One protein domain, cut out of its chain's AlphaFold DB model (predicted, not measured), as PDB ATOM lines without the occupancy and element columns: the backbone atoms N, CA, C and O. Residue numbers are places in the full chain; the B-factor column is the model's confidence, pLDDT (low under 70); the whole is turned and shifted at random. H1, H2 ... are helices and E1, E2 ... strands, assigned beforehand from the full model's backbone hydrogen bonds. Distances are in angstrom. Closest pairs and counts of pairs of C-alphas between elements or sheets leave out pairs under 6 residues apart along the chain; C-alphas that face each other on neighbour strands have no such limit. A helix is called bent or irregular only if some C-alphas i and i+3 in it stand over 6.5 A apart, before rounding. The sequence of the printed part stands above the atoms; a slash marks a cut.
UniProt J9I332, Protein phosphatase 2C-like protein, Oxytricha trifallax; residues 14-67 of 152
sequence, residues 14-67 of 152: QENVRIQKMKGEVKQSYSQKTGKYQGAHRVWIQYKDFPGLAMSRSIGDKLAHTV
ATOM      1  N   GLN A  14     191.878   6.785-226.923       96.50
ATOM      2  CA  GLN A  14     192.475   5.503-226.524       96.50
ATOM      3  C   GLN A  14     192.463   4.470-227.661       96.50
ATOM      4  O   GLN A  14     193.402   3.687-227.809       96.50
ATOM      5  N   GLU A  15     191.413   4.485-228.480       98.12
ATOM      6  CA  GLU A  15     191.256   3.583-229.615       98.12
ATOM      7  C   GLU A  15     192.241   3.950-230.733       98.12
ATOM      8  O   GLU A  15     192.973   3.091-231.224       98.12
ATOM      9  N   ASN A  16     192.331   5.240-231.064       98.00
ATOM     10  CA  ASN A  16     193.205   5.781-232.098       98.00
ATOM     11  C   ASN A  16     194.684   5.550-231.765       98.00
ATOM     12  O   ASN A  16     195.434   5.049-232.599       98.00
ATOM     13  N   VAL A  17     195.095   5.813-230.517       98.19
ATOM     14  CA  VAL A  17     196.471   5.553-230.057       98.19
ATOM     15  C   VAL A  17     196.847   4.082-230.251       98.19
ATOM     16  O   VAL A  17     197.937   3.778-230.744       98.19
ATOM     17  N   ARG A  18     195.946   3.152-229.910       98.12
ATOM     18  CA  ARG A  18     196.173   1.713-230.107       98.12
ATOM     19  C   ARG A  18     196.295   1.355-231.590       98.12
ATOM     20  O   ARG A  18     197.212   0.621-231.952       98.12
ATOM     21  N   ILE A  19     195.402   1.880-232.428       98.56
ATOM     22  CA  ILE A  19     195.397   1.653-233.881       98.56
ATOM     23  C   ILE A  19     196.705   2.149-234.510       98.56
ATOM     24  O   ILE A  19     197.389   1.392-235.199       98.56
ATOM     25  N   GLN A  20     197.118   3.382-234.209       97.19
ATOM     26  CA  GLN A  20     198.353   3.966-234.741       97.19
ATOM     27  C   GLN A  20     199.601   3.202-234.292       97.19
ATOM     28  O   GLN A  20     200.493   2.942-235.102       97.19
ATOM     29  N   LYS A  21     199.653   2.767-233.024       97.75
ATOM     30  CA  LYS A  21     200.759   1.944-232.503       97.75
ATOM     31  C   LYS A  21     200.914   0.627-233.274       97.75
ATOM     32  O   LYS A  21     202.025   0.125-233.416       97.75
ATOM     33  N   MET A  22     199.811   0.098-233.803       97.69
ATOM     34  CA  MET A  22     199.757  -1.114-234.623       97.69
ATOM     35  C   MET A  22     199.867  -0.830-236.130       97.69
ATOM     36  O   MET A  22     199.520  -1.685-236.940       97.69
ATOM     37  N   LYS A  23     200.358   0.354-236.528       96.44
ATOM     38  CA  LYS A  23     200.489   0.785-237.933       96.44
ATOM     39  C   LYS A  23     199.159   0.792-238.703       96.44
ATOM     40  O   LYS A  23     199.137   0.637-239.925       96.44
ATOM     41  N   GLY A  24     198.051   0.972-237.992       97.62
ATOM     42  CA  GLY A  24     196.770   1.330-238.581       97.62
ATOM     43  C   GLY A  24     196.664   2.827-238.844       97.62
ATOM     44  O   GLY A  24     197.434   3.635-238.323       97.62
ATOM     45  N   GLU A  25     195.682   3.192-239.654       97.31
ATOM     46  CA  GLU A  25     195.336   4.572-239.978       97.31
ATOM     47  C   GLU A  25     193.854   4.810-239.669       97.31
ATOM     48  O   GLU A  25     193.004   3.966-239.960       97.31
ATOM     49  N   VAL A  26     193.543   5.966-239.082       97.69
ATOM     50  CA  VAL A  26     192.168   6.392-238.802       97.69
ATOM     51  C   VAL A  26     191.833   7.577-239.692       97.69
ATOM     52  O   VAL A  26     192.363   8.668-239.501       97.69
ATOM     53  N   LYS A  27     190.932   7.369-240.652       95.94
ATOM     54  CA  LYS A  27     190.435   8.427-241.543       95.94
ATOM     55  C   LYS A  27     189.030   8.119-242.038       95.94
ATOM     56  O   LYS A  27     188.577   6.974-241.990       95.94
ATOM     57  N   GLN A  28     188.326   9.142-242.500       96.19
ATOM     58  CA  GLN A  28     187.079   8.967-243.246       96.19
ATOM     59  C   GLN A  28     187.362   8.328-244.615       96.19
ATOM     60  O   GLN A  28     188.505   8.304-245.074       96.19
ATOM     61  N   SER A  29     186.329   7.813-245.281       92.31
ATOM     62  CA  SER A  29     186.492   7.272-246.635       92.31
ATOM     63  C   SER A  29     186.660   8.408-247.643       92.31
ATOM     64  O   SER A  29     185.979   9.431-247.535       92.31
ATOM     65  N   TYR A  30     187.549   8.245-248.622       90.81
ATOM     66  CA  TYR A  30     187.720   9.223-249.692       90.81
ATOM     67  C   TYR A  30     186.728   8.957-250.829       90.81
ATOM     68  O   TYR A  30     186.726   7.895-251.449       90.81
ATOM     69  N   SER A  31     185.881   9.940-251.123       89.44
ATOM     70  CA  SER A  31     184.906   9.870-252.206       89.44
ATOM     71  C   SER A  31     185.514  10.418-253.492       89.44
ATOM     72  O   SER A  31     185.636  11.630-253.658       89.44
ATOM     73  N   GLN A  32     185.851   9.536-254.439       88.62
ATOM     74  CA  GLN A  32     186.385   9.941-255.748       88.62
ATOM     75  C   GLN A  32     185.417  10.842-256.530       88.62
ATOM     76  O   GLN A  32     185.856  11.738-257.242       88.62
ATOM     77  N   LYS A  33     184.100  10.654-256.353       88.44
ATOM     78  CA  LYS A  33     183.061  11.470-257.007       88.44
ATOM     79  C   LYS A  33     183.084  12.930-256.556       88.44
ATOM     80  O   LYS A  33     182.801  13.819-257.346       88.44
ATOM     81  N   THR A  34     183.368  13.167-255.278       89.50
ATOM     82  CA  THR A  34     183.311  14.513-254.680       89.50
ATOM     83  C   THR A  34     184.690  15.106-254.403       89.50
ATOM     84  O   THR A  34     184.787  16.286-254.075       89.50
ATOM     85  N   GLY A  35     185.747  14.295-254.505       91.44
ATOM     86  CA  GLY A  35     187.117  14.663-254.160       91.44
ATOM     87  C   GLY A  35     187.326  14.939-252.667       91.44
ATOM     88  O   GLY A  35     188.244  15.671-252.305       91.44
ATOM     89  N   LYS A  36     186.446  14.433-251.792       91.50
ATOM     90  CA  LYS A  36     186.428  14.772-250.361       91.50
ATOM     91  C   LYS A  36     186.353  13.536-249.474       91.50
ATOM     92  O   LYS A  36     185.784  12.511-249.843       91.50
ATOM     93  N   TYR A  37     186.890  13.678-248.269       91.38
ATOM     94  CA  TYR A  37     186.696  12.734-247.174       91.38
ATOM     95  C   TYR A  37     185.273  12.843-246.620       91.38
ATOM     96  O   TYR A  37     184.788  13.946-246.363       91.38
ATOM     97  N   GLN A  38     184.584  11.707-246.487       89.62
ATOM     98  CA  GLN A  38     183.162  11.648-246.145       89.62
ATOM     99  C   GLN A  38     182.830  10.466-245.220       89.62
ATOM    100  O   GLN A  38     183.487   9.421-245.235       89.62
ATOM    101  N   GLY A  39     181.761  10.629-244.435       88.44
ATOM    102  CA  GLY A  39     181.212   9.594-243.553       88.44
ATOM    103  C   GLY A  39     181.918   9.479-242.201       88.44
ATOM    104  O   GLY A  39     182.609  10.391-241.762       88.44
ATOM    105  N   ALA A  40     181.730   8.363-241.500       92.06
ATOM    106  CA  ALA A  40     182.397   8.119-240.220       92.06
ATOM    107  C   ALA A  40     183.901   7.833-240.392       92.06
ATOM    108  O   ALA A  40     184.342   7.338-241.434       92.06
ATOM    109  N   HIS A  41     184.684   8.096-239.341       96.50
ATOM    110  CA  HIS A  41     186.067   7.628-239.262       96.50
ATOM    111  C   HIS A  41     186.111   6.101-239.266       96.50
ATOM    112  O   HIS A  41     185.320   5.439-238.593       96.50
ATOM    113  N   ARG A  42     187.060   5.557-240.020       97.69
ATOM    114  CA  ARG A  42     187.245   4.125-240.228       97.69
ATOM    115  C   ARG A  42     188.695   3.733-239.965       97.69
ATOM    116  O   ARG A  42     189.589   4.575-240.057       97.69
ATOM    117  N   VAL A  43     188.902   2.461-239.640       98.25
ATOM    118  CA  VAL A  43     190.216   1.834-239.491       98.25
ATOM    119  C   VAL A  43     190.672   1.279-240.833       98.25
ATOM    120  O   VAL A  43     189.973   0.478-241.463       98.25
ATOM    121  N   TRP A  44     191.875   1.667-241.229       97.75
ATOM    122  CA  TRP A  44     192.534   1.251-242.459       97.75
ATOM    123  C   TRP A  44     193.914   0.685-242.148       97.75
ATOM    124  O   TRP A  44     194.540   1.038-241.146       97.75
ATOM    125  N   ILE A  45     194.407  -0.181-243.024       96.56
ATOM    126  CA  ILE A  45     195.836  -0.484-243.077       96.56
ATOM    127  C   ILE A  45     196.520   0.701-243.761       96.56
ATOM    128  O   ILE A  45     196.029   1.182-244.779       96.56
ATOM    129  N   GLN A  46     197.652   1.162-243.224       93.38
ATOM    130  CA  GLN A  46     198.408   2.265-243.823       93.38
ATOM    131  C   GLN A  46     198.635   2.048-245.325       93.38
ATOM    132  O   GLN A  46     199.050   0.968-245.755       93.38
ATOM    133  N   TYR A  47     198.368   3.099-246.103       90.62
ATOM    134  CA  TYR A  47     198.499   3.121-247.565       90.62
ATOM    135  C   TYR A  47     197.572   2.151-248.315       90.62
ATOM    136  O   TYR A  47     197.807   1.869-249.490       90.62
ATOM    137  N   LYS A  48     196.528   1.627-247.663       92.94
ATOM    138  CA  LYS A  48     195.536   0.752-248.291       92.94
ATOM    139  C   LYS A  48     194.122   1.236-248.013       92.94
ATOM    140  O   LYS A  48     193.812   1.697-246.919       92.94
ATOM    141  N   ASP A  49     193.237   0.997-248.971       89.38
ATOM    142  CA  ASP A  49     191.813   1.324-248.858       89.38
ATOM    143  C   ASP A  49     190.993   0.151-248.285       89.38
ATOM    144  O   ASP A  49     189.844  -0.075-248.652       89.38
ATOM    145  N   PHE A  50     191.590  -0.630-247.377       93.62
ATOM    146  CA  PHE A  50     190.919  -1.705-246.638       93.62
ATOM    147  C   PHE A  50     191.523  -1.868-245.226       93.62
ATOM    148  O   PHE A  50     192.679  -1.495-245.009       93.62
ATOM    149  N   PRO A  51     190.784  -2.422-244.240       95.62
ATOM    150  CA  PRO A  51     189.420  -2.960-244.341       95.62
ATOM    151  C   PRO A  51     188.312  -1.899-244.328       95.62
ATOM    152  O   PRO A  51     187.210  -2.186-244.779       95.62
ATOM    153  N   GLY A  52     188.576  -0.687-243.830       95.94
ATOM    154  CA  GLY A  52     187.570   0.376-243.783       95.94
ATOM    155  C   GLY A  52     186.511   0.180-242.702       95.94
ATOM    156  O   GLY A  52     185.343   0.521-242.905       95.94
ATOM    157  N   LEU A  53     186.895  -0.358-241.544       96.75
ATOM    158  CA  LEU A  53     185.963  -0.691-240.465       96.75
ATOM    159  C   LEU A  53     185.567   0.553-239.654       96.75
ATOM    160  O   LEU A  53     186.432   1.268-239.163       96.75
ATOM    161  N   ALA A  54     184.269   0.813-239.472       95.50
ATOM    162  CA  ALA A  54     183.763   2.011-238.778       95.50
ATOM    163  C   ALA A  54     183.814   1.939-237.235       95.50
ATOM    164  O   ALA A  54     183.407   2.879-236.551       95.50
ATOM    165  N   MET A  55     184.305   0.828-236.685       96.88
ATOM    166  CA  MET A  55     184.463   0.569-235.253       96.88
ATOM    167  C   MET A  55     185.892   0.111-234.955       96.88
ATOM    168  O   MET A  55     186.562  -0.459-235.813       96.88
ATOM    169  N   SER A  56     186.374   0.377-233.743       98.06
ATOM    170  CA  SER A  56     187.721   0.004-233.288       98.06
ATOM    171  C   SER A  56     187.755  -1.270-232.450       98.06
ATOM    172  O   SER A  56     188.838  -1.730-232.071       98.06
ATOM    173  N   ARG A  57     186.585  -1.839-232.149       98.44
ATOM    174  CA  ARG A  57     186.441  -3.126-231.476       98.44
ATOM    175  C   ARG A  57     185.364  -3.947-232.158       98.44
ATOM    176  O   ARG A  57     184.270  -3.442-232.394       98.44
ATOM    177  N   SER A  58     185.688  -5.190-232.479       97.69
ATOM    178  CA  SER A  58     184.775  -6.123-233.130       97.69
ATOM    179  C   SER A  58     185.209  -7.562-232.878       97.69
ATOM    180  O   SER A  58     186.359  -7.844-232.536       97.69
ATOM    181  N   ILE A  59     184.256  -8.475-233.023       97.88
ATOM    182  CA  ILE A  59     184.520  -9.909-233.084       97.88
ATOM    183  C   ILE A  59     184.608 -10.268-234.567       97.88
ATOM    184  O   ILE A  59     183.705  -9.929-235.327       97.88
ATOM    185  N   GLY A  60     185.663 -10.971-234.979       95.62
ATOM    186  CA  GLY A  60     185.844 -11.374-236.374       95.62
ATOM    187  C   GLY A  60     186.973 -10.609-237.055       95.62
ATOM    188  O   GLY A  60     188.122 -10.850-236.717       95.62
ATOM    189  N   ASP A  61     186.661  -9.806-238.080       96.06
ATOM    190  CA  ASP A  61     187.527  -8.842-238.796       96.06
ATOM    191  C   ASP A  61     189.044  -9.106-238.770       96.06
ATOM    192  O   ASP A  61     189.854  -8.248-238.401       96.06
ATOM    193  N   LYS A  62     189.456 -10.301-239.208       96.06
ATOM    194  CA  LYS A  62     190.835 -10.804-239.063       96.06
ATOM    195  C   LYS A  62     191.906  -9.804-239.510       96.06
ATOM    196  O   LYS A  62     192.926  -9.658-238.843       96.06
ATOM    197  N   LEU A  63     191.684  -9.117-240.634       95.69
ATOM    198  CA  LEU A  63     192.619  -8.114-241.149       95.69
ATOM    199  C   LEU A  63     192.679  -6.869-240.257       95.69
ATOM    200  O   LEU A  63     193.768  -6.360-240.007       95.69
ATOM    201  N   ALA A  64     191.547  -6.399-239.735       97.31
ATOM    202  CA  ALA A  64     191.497  -5.215-238.881       97.31
ATOM    203  C   ALA A  64     192.217  -5.442-237.540       97.31
ATOM    204  O   ALA A  64     192.864  -4.533-237.015       97.31
ATOM    205  N   HIS A  65     192.189  -6.675-237.017       97.81
ATOM    206  CA  HIS A  65     192.940  -7.037-235.811       97.81
ATOM    207  C   HIS A  65     194.458  -6.891-235.965       97.81
ATOM    208  O   HIS A  65     195.151  -6.644-234.981       97.81
ATOM    209  N   THR A  66     194.987  -6.971-237.192       97.31
ATOM    210  CA  THR A  66     196.422  -6.748-237.441       97.31
ATOM    211  C   THR A  66     196.845  -5.290-237.248       97.31
ATOM    212  O   THR A  66     198.031  -5.025-237.075       97.31
ATOM    213  N   VAL A  67     195.883  -4.359-237.222       97.94
ATOM    214  CA  VAL A  67     196.106  -2.908-237.137       97.94
ATOM    215  C   VAL A  67     195.372  -2.254-235.960       97.94
ATOM    216  O   VAL A  67     195.019  -1.080-235.999       97.94
TER     217      VAL A  67
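What this domain is: This is residues 14 to 67 of the 152 residues of the protein "Protein phosphatase 2C-like protein" of Oxytricha trifallax (UniProt J9I332). A long, strongly twisted hairpin of two bent strands, E1 and E2, reaches from its turn at residues 32 to 35 toward two short helices, H1 and H2, which pack on the sheet near the hairpin's opposite end and stay apart from each other. The short strand E3 lies beside the later part of E2, completing a small antiparallel sheet in the order E1, E2, E3. The 54 printed residues include two named helices and three named strands, in the chain order H1, E1, E2, E3, H2, and the class is mixed, helices and strands. The whole is compact, with a radius of gyration of the C-alphas of 11.1 A and spans of 31 by 21 by 18 A.

Where its parts are: E2 is the longest strand, residues 36 to 45, 19.3 A from first to last C-alpha, and it bends by 102 degrees at residue 39. E1, residues 24 to 31, measures 20.0 A and bends by 58 degrees at residue 27; C-alpha 24 is at (196.770, 1.330, -238.581). E3, residues 51 to 53, measures 5.7 A. H1, residues 14 to 21, measures 10.8 A and begins with C-alpha 14 at (192.475, 5.503, -226.524). H2, residues 62 to 65, measures 5.4 A and ends with C-alpha 65 at (192.940, -7.037, -235.811).

How they stand to each other: The three strands form a meander, each strand the antiparallel neighbour of the one before, with edge strands E1 and E3. E1 and E2 are a hairpin at 149 degrees between directions; N 25 and O 44, 2.9 A apart, and N 38 and O 29, 2.9 A apart, are within hydrogen-bond range. E2 and E3 are a hairpin at 114 degrees, with N 43 and O 53 within hydrogen-bond range at 2.8 A. H1 is on the sheet at a height of 6.6 A, over none of the strands, but only just: 2 of its 8 C-alphas fall on E1. The closest C-alphas of H1 and E1 are those of Ile 19 and Glu 25, 6.8 A apart. H2 is on the sheet at a height of 8.3 A, over none of the strands, but only just: 2 of its 4 C-alphas fall on E2 and 2 on E3. The closest C-alphas of H2 and E3 are those of Pro 51 and Ala 64, 6.3 A apart. H1 and H2 are apart. In H1 every O i to N i+4 pair is within hydrogen-bond range; H2 is too short for such a pair, and its one O i to N i+3 pair is not within range.

The domain as a whole: The two C-alphas farthest apart are those of Thr 34 and Ile 59, 32.6 A. The printed part has no cut and no long link; the link from E3 to H2, of 8 residues, is short, and the other three are tight. The mean pLDDT of the printed part is 95.2, and no printed residue is under 70.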